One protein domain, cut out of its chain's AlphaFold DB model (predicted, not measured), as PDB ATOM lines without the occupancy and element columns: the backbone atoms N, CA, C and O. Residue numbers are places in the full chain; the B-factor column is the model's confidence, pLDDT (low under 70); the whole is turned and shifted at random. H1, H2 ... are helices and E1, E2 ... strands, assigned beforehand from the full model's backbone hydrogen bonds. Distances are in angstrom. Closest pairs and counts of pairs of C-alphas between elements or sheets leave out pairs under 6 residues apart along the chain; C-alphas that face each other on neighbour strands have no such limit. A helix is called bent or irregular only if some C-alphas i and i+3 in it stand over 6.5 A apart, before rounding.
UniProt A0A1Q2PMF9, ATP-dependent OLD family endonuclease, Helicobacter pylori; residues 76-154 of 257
ATOM      1  N   ILE A  76     177.126 123.001 246.240       60.66
ATOM      2  CA  ILE A  76     177.786 124.116 245.515       60.66
ATOM      3  C   ILE A  76     176.798 124.905 244.654       60.66
ATOM      4  O   ILE A  76     176.833 126.133 244.632       60.66
ATOM      5  N   LEU A  77     175.922 124.198 243.940       57.84
ATOM      6  CA  LEU A  77     175.049 124.810 242.948       57.84
ATOM      7  C   LEU A  77     173.963 125.674 243.595       57.84
ATOM      8  O   LEU A  77     173.722 126.781 243.109       57.84
ATOM      9  N   GLU A  78     173.366 125.205 244.695       60.44
ATOM     10  CA  GLU A  78     172.373 125.956 245.472       60.44
ATOM     11  C   GLU A  78     173.005 127.181 246.133       60.44
ATOM     12  O   GLU A  78     172.459 128.281 246.080       60.44
ATOM     13  N   ASN A  79     174.223 127.034 246.657       67.81
ATOM     14  CA  ASN A  79     174.919 128.149 247.283       67.81
ATOM     15  C   ASN A  79     175.369 129.218 246.276       67.81
ATOM     16  O   ASN A  79     175.313 130.405 246.589       67.81
ATOM     17  N   ILE A  80     175.769 128.837 245.057       70.94
ATOM     18  CA  ILE A  80     176.044 129.807 243.985       70.94
ATOM     19  C   ILE A  80     174.764 130.562 243.607       70.94
ATOM     20  O   ILE A  80     174.816 131.782 243.459       70.94
ATOM     21  N   ALA A  81     173.620 129.876 243.490       73.31
ATOM     22  CA  ALA A  81     172.337 130.533 243.231       73.31
ATOM     23  C   ALA A  81     171.985 131.548 244.327       73.31
ATOM     24  O   ALA A  81     171.687 132.696 244.005       73.31
ATOM     25  N   GLU A  82     172.089 131.174 245.606       78.69
ATOM     26  CA  GLU A  82     171.793 132.084 246.719       78.69
ATOM     27  C   GLU A  82     172.740 133.296 246.763       78.69
ATOM     28  O   GLU A  82     172.301 134.420 247.008       78.69
ATOM     29  N   ILE A  83     174.036 133.099 246.496       75.31
ATOM     30  CA  ILE A  83     175.007 134.203 246.453       75.31
ATOM     31  C   ILE A  83     174.715 135.135 245.269       75.31
ATOM     32  O   ILE A  83     174.790 136.360 245.418       75.31
ATOM     33  N   LEU A  84     174.372 134.587 244.099       73.56
ATOM     34  CA  LEU A  84     173.965 135.380 242.937       73.56
ATOM     35  C   LEU A  84     172.684 136.167 243.228       73.56
ATOM     36  O   LEU A  84     172.654 137.368 242.969       73.56
ATOM     37  N   GLU A  85     171.672 135.517 243.811       80.44
ATOM     38  CA  GLU A  85     170.418 136.149 244.231       80.44
ATOM     39  C   GLU A  85     170.700 137.320 245.177       80.44
ATOM     40  O   GLU A  85     170.275 138.437 244.892       80.44
ATOM     41  N   TYR A  86     171.508 137.110 246.221       81.94
ATOM     42  CA  TYR A  86     171.886 138.152 247.181       81.94
ATOM     43  C   TYR A  86     172.542 139.368 246.515       81.94
ATOM     44  O   TYR A  86     172.137 140.513 246.733       81.94
ATOM     45  N   ASN A  87     173.546 139.131 245.668       74.75
ATOM     46  CA  ASN A  87     174.288 140.211 245.016       74.75
ATOM     47  C   ASN A  87     173.431 140.979 244.004       74.75
ATOM     48  O   ASN A  87     173.516 142.207 243.923       74.75
ATOM     49  N   MET A  88     172.614 140.273 243.221       74.81
ATOM     50  CA  MET A  88     171.714 140.900 242.250       74.81
ATOM     51  C   MET A  88     170.612 141.691 242.951       74.81
ATOM     52  O   MET A  88     170.337 142.822 242.550       74.81
ATOM     53  N   GLN A  89     170.043 141.136 244.023       83.62
ATOM     54  CA  GLN A  89     169.029 141.795 244.838       83.62
ATOM     55  C   GLN A  89     169.558 143.110 245.414       83.62
ATOM     56  O   GLN A  89     168.967 144.161 245.188       83.62
ATOM     57  N   SER A  90     170.737 143.082 246.044       77.38
ATOM     58  CA  SER A  90     171.366 144.279 246.616       77.38
ATOM     59  C   SER A  90     171.600 145.388 245.576       77.38
ATOM     60  O   SER A  90     171.379 146.574 245.847       77.38
ATOM     61  N   ARG A  91     171.998 145.024 244.349       75.94
ATOM     62  CA  ARG A  91     172.165 145.989 243.246       75.94
ATOM     63  C   ARG A  91     170.837 146.576 242.780       75.94
ATOM     64  O   ARG A  91     170.772 147.770 242.505       75.94
ATOM     65  N   ILE A  92     169.791 145.763 242.693       78.56
ATOM     66  CA  ILE A  92     168.458 146.230 242.303       78.56
ATOM     67  C   ILE A  92     167.860 147.151 243.361       78.56
ATOM     68  O   ILE A  92     167.360 148.216 243.002       78.56
ATOM     69  N   ASP A  93     167.976 146.800 244.638       81.31
ATOM     70  CA  ASP A  93     167.443 147.606 245.738       81.31
ATOM     71  C   ASP A  93     168.119 148.977 245.816       81.31
ATOM     72  O   ASP A  93     167.456 149.996 246.008       81.31
ATOM     73  N   SER A  94     169.440 149.016 245.621       75.19
ATOM     74  CA  SER A  94     170.216 150.258 245.711       75.19
ATOM     75  C   SER A  94     170.086 151.171 244.490       75.19
ATOM     76  O   SER A  94     170.149 152.390 244.650       75.19
ATOM     77  N   LEU A  95     169.929 150.613 243.285       74.00
ATOM     78  CA  LEU A  95     169.944 151.392 242.039       74.00
ATOM     79  C   LEU A  95     168.549 151.574 241.435       74.00
ATOM     80  O   LEU A  95     168.172 152.684 241.074       74.00
ATOM     81  N   ILE A  96     167.776 150.493 241.335       82.56
ATOM     82  CA  ILE A  96     166.612 150.429 240.443       82.56
ATOM     83  C   ILE A  96     165.303 150.675 241.192       82.56
ATOM     84  O   ILE A  96     164.460 151.424 240.705       82.56
ATOM     85  N   VAL A  97     165.115 150.068 242.371       86.31
ATOM     86  CA  VAL A  97     163.833 150.117 243.106       86.31
ATOM     87  C   VAL A  97     163.401 151.554 243.384       86.31
ATOM     88  O   VAL A  97     162.239 151.905 243.166       86.31
ATOM     89  N   LYS A  98     164.340 152.395 243.825       86.31
ATOM     90  CA  LYS A  98     164.068 153.800 244.127       86.31
ATOM     91  C   LYS A  98     163.614 154.566 242.882       86.31
ATOM     92  O   LYS A  98     162.541 155.160 242.901       86.31
ATOM     93  N   GLU A  99     164.391 154.502 241.803       87.12
ATOM     94  CA  GLU A  99     164.101 155.227 240.557       87.12
ATOM     95  C   GLU A  99     162.812 154.733 239.890       87.12
ATOM     96  O   GLU A  99     162.059 155.524 239.325       87.12
ATOM     97  N   PHE A 100     162.520 153.435 239.992       89.94
ATOM     98  CA  PHE A 100     161.291 152.853 239.462       89.94
ATOM     99  C   PHE A 100     160.041 153.382 240.184       89.94
ATOM    100  O   PHE A 100     159.073 153.773 239.531       89.94
ATOM    101  N   ASN A 101     160.068 153.444 241.520       91.19
ATOM    102  CA  ASN A 101     158.960 153.998 242.305       91.19
ATOM    103  C   ASN A 101     158.825 155.520 242.125       91.19
ATOM    104  O   ASN A 101     157.704 156.015 241.997       91.19
ATOM    105  N   GLU A 102     159.945 156.252 242.043       90.50
ATOM    106  CA  GLU A 102     159.953 157.691 241.732       90.50
ATOM    107  C   GLU A 102     159.324 157.968 240.363       90.50
ATOM    108  O   GLU A 102     158.444 158.817 240.254       90.50
ATOM    109  N   LEU A 103     159.689 157.209 239.325       91.94
ATOM    110  CA  LEU A 103     159.120 157.370 237.983       91.94
ATOM    111  C   LEU A 103     157.599 157.162 237.957       91.94
ATOM    112  O   LEU A 103     156.881 157.843 237.222       91.94
ATOM    113  N   LEU A 104     157.103 156.230 238.771       90.88
ATOM    114  CA  LEU A 104     155.672 155.975 238.943       90.88
ATOM    115  C   LEU A 104     154.990 156.974 239.894       90.88
ATOM    116  O   LEU A 104     153.779 156.882 240.096       90.88
ATOM    117  N   ALA A 105     155.746 157.940 240.426       88.38
ATOM    118  CA  ALA A 105     155.319 158.970 241.363       88.38
ATOM    119  C   ALA A 105     154.626 158.413 242.615       88.38
ATOM    120  O   ALA A 105     153.599 158.928 243.060       88.38
ATOM    121  N   ILE A 106     155.193 157.343 243.168       83.69
ATOM    122  CA  ILE A 106     154.730 156.722 244.408       83.69
ATOM    123  C   ILE A 106     155.511 157.333 245.574       83.69
ATOM    124  O   ILE A 106     156.736 157.448 245.510       83.69
ATOM    125  N   ALA A 107     154.799 157.765 246.617       67.69
ATOM    126  CA  ALA A 107     155.405 158.339 247.813       67.69
ATOM    127  C   ALA A 107     156.195 157.263 248.575       67.69
ATOM    128  O   ALA A 107     155.658 156.210 248.899       67.69
ATOM    129  N   GLN A 108     157.470 157.533 248.870       63.19
ATOM    130  CA  GLN A 108     158.360 156.574 249.540       63.19
ATOM    131  C   GLN A 108     158.300 156.650 251.073       63.19
ATOM    132  O   GLN A 108     159.133 156.043 251.742       63.19
ATOM    133  N   ASP A 109     157.346 157.399 251.625       61.91
ATOM    134  CA  ASP A 109     157.304 157.725 253.053       61.91
ATOM    135  C   ASP A 109     156.963 156.506 253.930       61.91
ATOM    136  O   ASP A 109     157.332 156.479 255.103       61.91
ATOM    137  N   ASP A 110     156.336 155.472 253.353       60.03
ATOM    138  CA  ASP A 110     156.091 154.185 254.007       60.03
ATOM    139  C   ASP A 110     156.626 153.017 253.158       60.03
ATOM    140  O   ASP A 110     156.342 152.889 251.963       60.03
ATOM    141  N   HIS A 111     157.406 152.124 253.777       60.94
ATOM    142  CA  HIS A 111     157.926 150.914 253.135       60.94
ATOM    143  C   HIS A 111     156.818 149.960 252.668       60.94
ATOM    144  O   HIS A 111     157.069 149.141 251.777       60.94
ATOM    145  N   GLN A 112     155.618 150.062 253.248       64.88
ATOM    146  CA  GLN A 112     154.463 149.260 252.846       64.88
ATOM    147  C   GLN A 112     153.809 149.768 251.552       64.88
ATOM    148  O   GLN A 112     153.223 148.975 250.821       64.88
ATOM    149  N   ASP A 113     154.021 151.030 251.171       73.81
ATOM    150  CA  ASP A 113     153.303 151.663 250.060       73.81
ATOM    151  C   ASP A 113     154.093 151.730 248.739       73.81
ATOM    152  O   ASP A 113     153.908 152.642 247.938       73.81
ATOM    153  N   ASN A 114     154.945 150.739 248.442       86.56
ATOM    154  CA  ASN A 114     155.815 150.765 247.255       86.56
ATOM    155  C   ASN A 114     155.830 149.463 246.438       86.56
ATOM    156  O   ASN A 114     155.443 148.392 246.905       86.56
ATOM    157  N   TYR A 115     156.330 149.538 245.201       87.38
ATOM    158  CA  TYR A 115     156.710 148.346 244.445       87.38
ATOM    159  C   TYR A 115     158.047 147.793 244.943       87.38
ATOM    160  O   TYR A 115     159.036 148.525 245.036       87.38
ATOM    161  N   GLN A 116     158.097 146.483 245.175       87.38
ATOM    162  CA  GLN A 116     159.321 145.742 245.471       87.38
ATOM    163  C   GLN A 116     159.733 144.891 244.274       87.38
ATOM    164  O   GLN A 116     158.902 144.241 243.642       87.38
ATOM    165  N   LEU A 117     161.028 144.863 243.978       84.69
ATOM    166  CA  LEU A 117     161.606 144.044 242.918       84.69
ATOM    167  C   LEU A 117     162.382 142.917 243.595       84.69
ATOM    168  O   LEU A 117     163.258 143.191 244.407       84.69
ATOM    169  N   LYS A 118     162.074 141.663 243.279       83.50
ATOM    170  CA  LYS A 118     162.752 140.484 243.823       83.50
ATOM    171  C   LYS A 118     163.416 139.697 242.707       83.50
ATOM    172  O   LYS A 118     162.770 139.343 241.723       83.50
ATOM    173  N   ILE A 119     164.697 139.400 242.864       76.06
ATOM    174  CA  ILE A 119     165.408 138.449 242.016       76.06
ATOM    175  C   ILE A 119     165.280 137.065 242.623       76.06
ATOM    176  O   ILE A 119     165.432 136.892 243.826       76.06
ATOM    177  N   ARG A 120     165.002 136.081 241.773       79.81
ATOM    178  CA  ARG A 120     165.040 134.660 242.102       79.81
ATOM    179  C   ARG A 120     166.032 133.970 241.195       79.81
ATOM    180  O   ARG A 120     165.891 134.050 239.976       79.81
ATOM    181  N   VAL A 121     167.001 133.276 241.777       74.62
ATOM    182  CA  VAL A 121     167.962 132.465 241.022       74.62
ATOM    183  C   VAL A 121     167.709 131.006 241.353       74.62
ATOM    184  O   VAL A 121     167.815 130.585 242.499       74.62
ATOM    185  N   ARG A 122     167.335 130.218 240.347       75.25
ATOM    186  CA  ARG A 122     167.059 128.788 240.510       75.25
ATOM    187  C   ARG A 122     167.980 127.969 239.635       75.25
ATOM    188  O   ARG A 122     168.244 128.308 238.484       75.25
ATOM    189  N   HIS A 123     168.444 126.855 240.179       67.75
ATOM    190  CA  HIS A 123     169.169 125.873 239.397       67.75
ATOM    191  C   HIS A 123     168.183 125.067 238.539       67.75
ATOM    192  O   HIS A 123     167.219 124.496 239.056       67.75
ATOM    193  N   ASN A 124     168.400 125.026 237.222       64.00
ATOM    194  CA  ASN A 124     167.529 124.290 236.316       64.00
ATOM    195  C   ASN A 124     168.093 122.892 236.031       64.00
ATOM    196  O   ASN A 124     168.904 122.692 235.128       64.00
ATOM    197  N   ASN A 125     167.583 121.894 236.758       58.31
ATOM    198  CA  ASN A 125     167.956 120.483 236.589       58.31
ATOM    199  C   ASN A 125     167.527 119.871 235.237       58.31
ATOM    200  O   ASN A 125     167.850 118.716 234.972       58.31
ATOM    201  N   LYS A 126     166.782 120.585 234.375       54.19
ATOM    202  CA  LYS A 126     166.277 120.026 233.104       54.19
ATOM    203  C   LYS A 126     167.300 120.038 231.963       54.19
ATOM    204  O   LYS A 126     167.125 119.289 231.005       54.19
ATOM    205  N   PHE A 127     168.367 120.834 232.050       46.75
ATOM    206  CA  PHE A 127     169.389 120.945 231.001       46.75
ATOM    207  C   PHE A 127     170.635 120.101 231.321       46.75
ATOM    208  O   PHE A 127     171.749 120.601 231.380       46.75
ATOM    209  N   PHE A 128     170.460 118.786 231.483       49.81
ATOM    210  CA  PHE A 128     171.569 117.814 231.501       49.81
ATOM    211  C   PHE A 128     172.000 117.409 230.080       49.81
ATOM    212  O   PHE A 128     172.287 116.246 229.797       49.81
ATOM    213  N   ARG A 129     172.023 118.357 229.139       49.25
ATOM    214  CA  ARG A 129     172.631 118.138 227.825       49.25
ATOM    215  C   ARG A 129     173.722 119.176 227.631       49.25
ATOM    216  O   ARG A 129     173.439 120.357 227.519       49.25
ATOM    217  N   GLU A 130     174.950 118.662 227.627       49.78
ATOM    218  CA  GLU A 130     176.189 119.338 227.236       49.78
ATOM    219  C   GLU A 130     176.702 120.414 228.215       49.78
ATOM    220  O   GLU A 130     176.435 121.600 228.091       49.78
ATOM    221  N   LYS A 131     177.531 119.965 229.173       48.84
ATOM    222  CA  LYS A 131     178.617 120.697 229.870       48.84
ATOM    223  C   LYS A 131     178.330 122.035 230.584       48.84
ATOM    224  O   LYS A 131     179.254 122.541 231.219       48.84
ATOM    225  N   CYS A 132     177.112 122.569 230.588       49.06
ATOM    226  CA  CYS A 132     176.773 123.794 231.316       49.06
ATOM    227  C   CYS A 132     175.531 123.598 232.192       49.06
ATOM    228  O   CYS A 132     174.435 123.354 231.698       49.06
ATOM    229  N   THR A 133     175.697 123.749 233.506       53.25
ATOM    230  CA  THR A 133     174.585 123.910 234.451       53.25
ATOM    231  C   THR A 133     173.893 125.244 234.169       53.25
ATOM    232  O   THR A 133     174.519 126.300 234.298       53.25
ATOM    233  N   ALA A 134     172.626 125.217 233.756       62.00
ATOM    234  CA  ALA A 134     171.868 126.430 233.464       62.00
ATOM    235  C   ALA A 134     171.187 126.961 234.736       62.00
ATOM    236  O   ALA A 134     170.378 126.270 235.358       62.00
ATOM    237  N   TYR A 135     171.494 128.202 235.104       66.50
ATOM    238  CA  TYR A 135     170.742 128.943 236.116       66.50
ATOM    239  C   TYR A 135     169.612 129.721 235.442       66.50
ATOM    240  O   TYR A 135     169.827 130.410 234.445       66.50
ATOM    241  N   GLU A 136     168.409 129.616 235.992       72.62
ATOM    242  CA  GLU A 136     167.275 130.460 235.635       72.62
ATOM    243  C   GLU A 136     167.244 131.655 236.590       72.62
ATOM    244  O   GLU A 136     167.167 131.485 237.807       72.62
ATOM    245  N   ILE A 137     167.313 132.865 236.038       72.38
ATOM    246  CA  ILE A 137     167.169 134.110 236.795       72.38
ATOM    247  C   ILE A 137     165.805 134.694 236.452       72.38
ATOM    248  O   ILE A 137     165.507 134.944 235.283       72.38
ATOM    249  N   LYS A 138     164.988 134.936 237.472       77.69
ATOM    250  CA  LYS A 138     163.656 135.520 237.343       77.69
ATOM    251  C   LYS A 138     163.587 136.822 238.131       77.69
ATOM    252  O   LYS A 138     163.937 136.855 239.305       77.69
ATOM    253  N   LEU A 139     163.108 137.881 237.486       80.31
ATOM    254  CA  LEU A 139     162.728 139.127 238.144       80.31
ATOM    255  C   LEU A 139     161.225 139.095 238.430       80.31
ATOM    256  O   LEU A 139     160.414 138.925 237.521       80.31
ATOM    257  N   GLU A 140     160.860 139.255 239.693       85.12
ATOM    258  CA  GLU A 140     159.486 139.315 240.182       85.12
ATOM    259  C   GLU A 140     159.224 140.715 240.738       85.12
ATOM    260  O   GLU A 140     160.027 141.238 241.502       85.12
ATOM    261  N   ILE A 141     158.107 141.340 240.366       85.62
ATOM    262  CA  ILE A 141     157.714 142.643 240.914       85.62
ATOM    263  C   ILE A 141     156.470 142.439 241.770       85.62
ATOM    264  O   ILE A 141     155.517 141.793 241.337       85.62
ATOM    265  N   TYR A 142     156.481 142.989 242.974       86.25
ATOM    266  CA  TYR A 142     155.393 142.925 243.940       86.25
ATOM    267  C   TYR A 142     154.854 144.330 244.191       86.25
ATOM    268  O   TYR A 142     155.629 145.268 244.353       86.25
ATOM    269  N   ASP A 143     153.532 144.473 244.206       86.62
ATOM    270  CA  ASP A 143     152.841 145.721 244.536       86.62
ATOM    271  C   ASP A 143     152.441 145.697 246.016       86.62
ATOM    272  O   ASP A 143     151.378 145.174 246.345       86.62
ATOM    273  N   CYS A 144     153.288 146.207 246.915       83.94
ATOM    274  CA  CYS A 144     153.052 146.091 248.361       83.94
ATOM    275  C   CYS A 144     151.923 146.997 248.874       83.94
ATOM    276  O   CYS A 144     151.359 146.721 249.926       83.94
ATOM    277  N   ARG A 145     151.498 147.986 248.077       80.81
ATOM    278  CA  ARG A 145     150.323 148.839 248.360       80.81
ATOM    279  C   ARG A 145     149.023 148.041 248.399       80.81
ATOM    280  O   ARG A 145     148.001 148.498 248.906       80.81
ATOM    281  N   LYS A 146     149.022 146.863 247.778       72.00
ATOM    282  CA  LYS A 146     147.906 145.929 247.803       72.00
ATOM    283  C   LYS A 146     148.316 144.790 248.737       72.00
ATOM    284  O   LYS A 146     149.236 144.065 248.396       72.00
ATOM    285  N   SER A 147     147.649 144.694 249.890       62.91
ATOM    286  CA  SER A 147     147.857 143.758 251.018       62.91
ATOM    287  C   SER A 147     148.844 142.579 250.849       62.91
ATOM    288  O   SER A 147     148.835 141.863 249.853       62.91
ATOM    289  N   ASP A 148     149.585 142.308 251.930       59.97
ATOM    290  CA  ASP A 148     150.798 141.479 252.127       59.97
ATOM    291  C   ASP A 148     150.958 140.093 251.451       59.97
ATOM    292  O   ASP A 148     151.998 139.459 251.632       59.97
ATOM    293  N   ASN A 149     150.007 139.582 250.665       54.41
ATOM    294  CA  ASN A 149     150.058 138.214 250.136       54.41
ATOM    295  C   ASN A 149     149.685 138.099 248.649       54.41
ATOM    296  O   ASN A 149     148.869 137.262 248.256       54.41
ATOM    297  N   GLN A 150     150.267 138.953 247.803       68.75
ATOM    298  CA  GLN A 150     150.037 138.900 246.357       68.75
ATOM    299  C   GLN A 150     151.140 138.162 245.605       68.75
ATOM    300  O   GLN A 150     152.332 138.302 245.876       68.75
ATOM    301  N   ASN A 151     150.708 137.382 244.613       78.75
ATOM    302  CA  ASN A 151     151.573 136.846 243.571       78.75
ATOM    303  C   ASN A 151     152.330 137.987 242.867       78.75
ATOM    304  O   ASN A 151     151.812 139.106 242.806       78.75
ATOM    305  N   PRO A 152     153.512 137.713 242.281       82.50
ATOM    306  CA  PRO A 152     154.184 138.673 241.416       82.50
ATOM    307  C   PRO A 152     153.223 139.235 240.368       82.50
ATOM    308  O   PRO A 152     152.425 138.491 239.786       82.50
ATOM    309  N   ILE A 153     153.316 140.535 240.101       84.12
ATOM    310  CA  ILE A 153     152.502 141.167 239.069       84.12
ATOM    311  C   ILE A 153     152.821 140.548 237.706       84.12
ATOM    312  O   ILE A 153     153.969 140.237 237.378       84.12
ATOM    313  N   ILE A 154     151.794 140.424 236.873       81.69
ATOM    314  CA  ILE A 154     151.954 140.013 235.481       81.69
ATOM    315  C   ILE A 154     152.062 141.284 234.642       81.69
ATOM    316  O   ILE A 154     151.101 142.049 234.557       81.69
TER     317      ILE A 154
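This is residues 76 to 154 of the 257 residues of the protein "ATP-dependent OLD family endonuclease" of Helicobacter pylori (UniProt A0A1Q2PMF9). One long, kinked helix, H1, packs lengthwise along a long hairpin of two strands, E1 and E2, mainly over E1, and together they make a rod. The loop of residues 125 to 133 lies at one end of the rod and residues 104 to 114, the link from H1 to E1, at the other. The printed part has 79 residues, with H1, E1 and E2 in that order along the chain; the sheet is E1 - E2, antiparallel, and the class is mixed, helices and strands. The whole is loose, with a radius of gyration of the C-alphas of 15.5 A and spans of 48 by 23 by 19 A.

Find C-alpha 76 at (177.786, 124.116, 245.515); from there H1 runs through residues 76 to 103, 38.9 A long, with a kink of 45 degrees near residue 92. It is irregular, but only just: C-alphas 94 and 97 are 6.9 A apart. Go on to C-alpha 115 at (156.710, 148.346, 244.445), where E1, residues 115 to 124, begins its 27.6 A. E2, residues 134 to 143, runs 29.3 A and ends at C-alpha 143, (152.841, 145.721, 244.536).

Look first at the hairpin E1 and E2, whose directions stand at 160 degrees. N 118 and O 140 are 2.7 A apart and N 138 and O 120 2.8 A, both within hydrogen-bond range. H1 and E1 have 21 pairs of C-alphas within 8 A, the closest being those of Ala 81 and Val 121, 5.3 A apart. H1 and E2 have 1 such pair, Ala 81 and Tyr 135, at 7.5 A. In H1, 21 of 24 O i to N i+4 pairs are within hydrogen-bond range.

The two C-alphas farthest apart, those of Asp 109 and Glu 130, are 50.0 A from each other. The printed part has no cut. The link from H1 to E1 is long, 11 residues. Expect low confidence, pLDDT under 70, at residues 76 to 79, 107 to 112, 123 to 135 and 147 to 150 of this model.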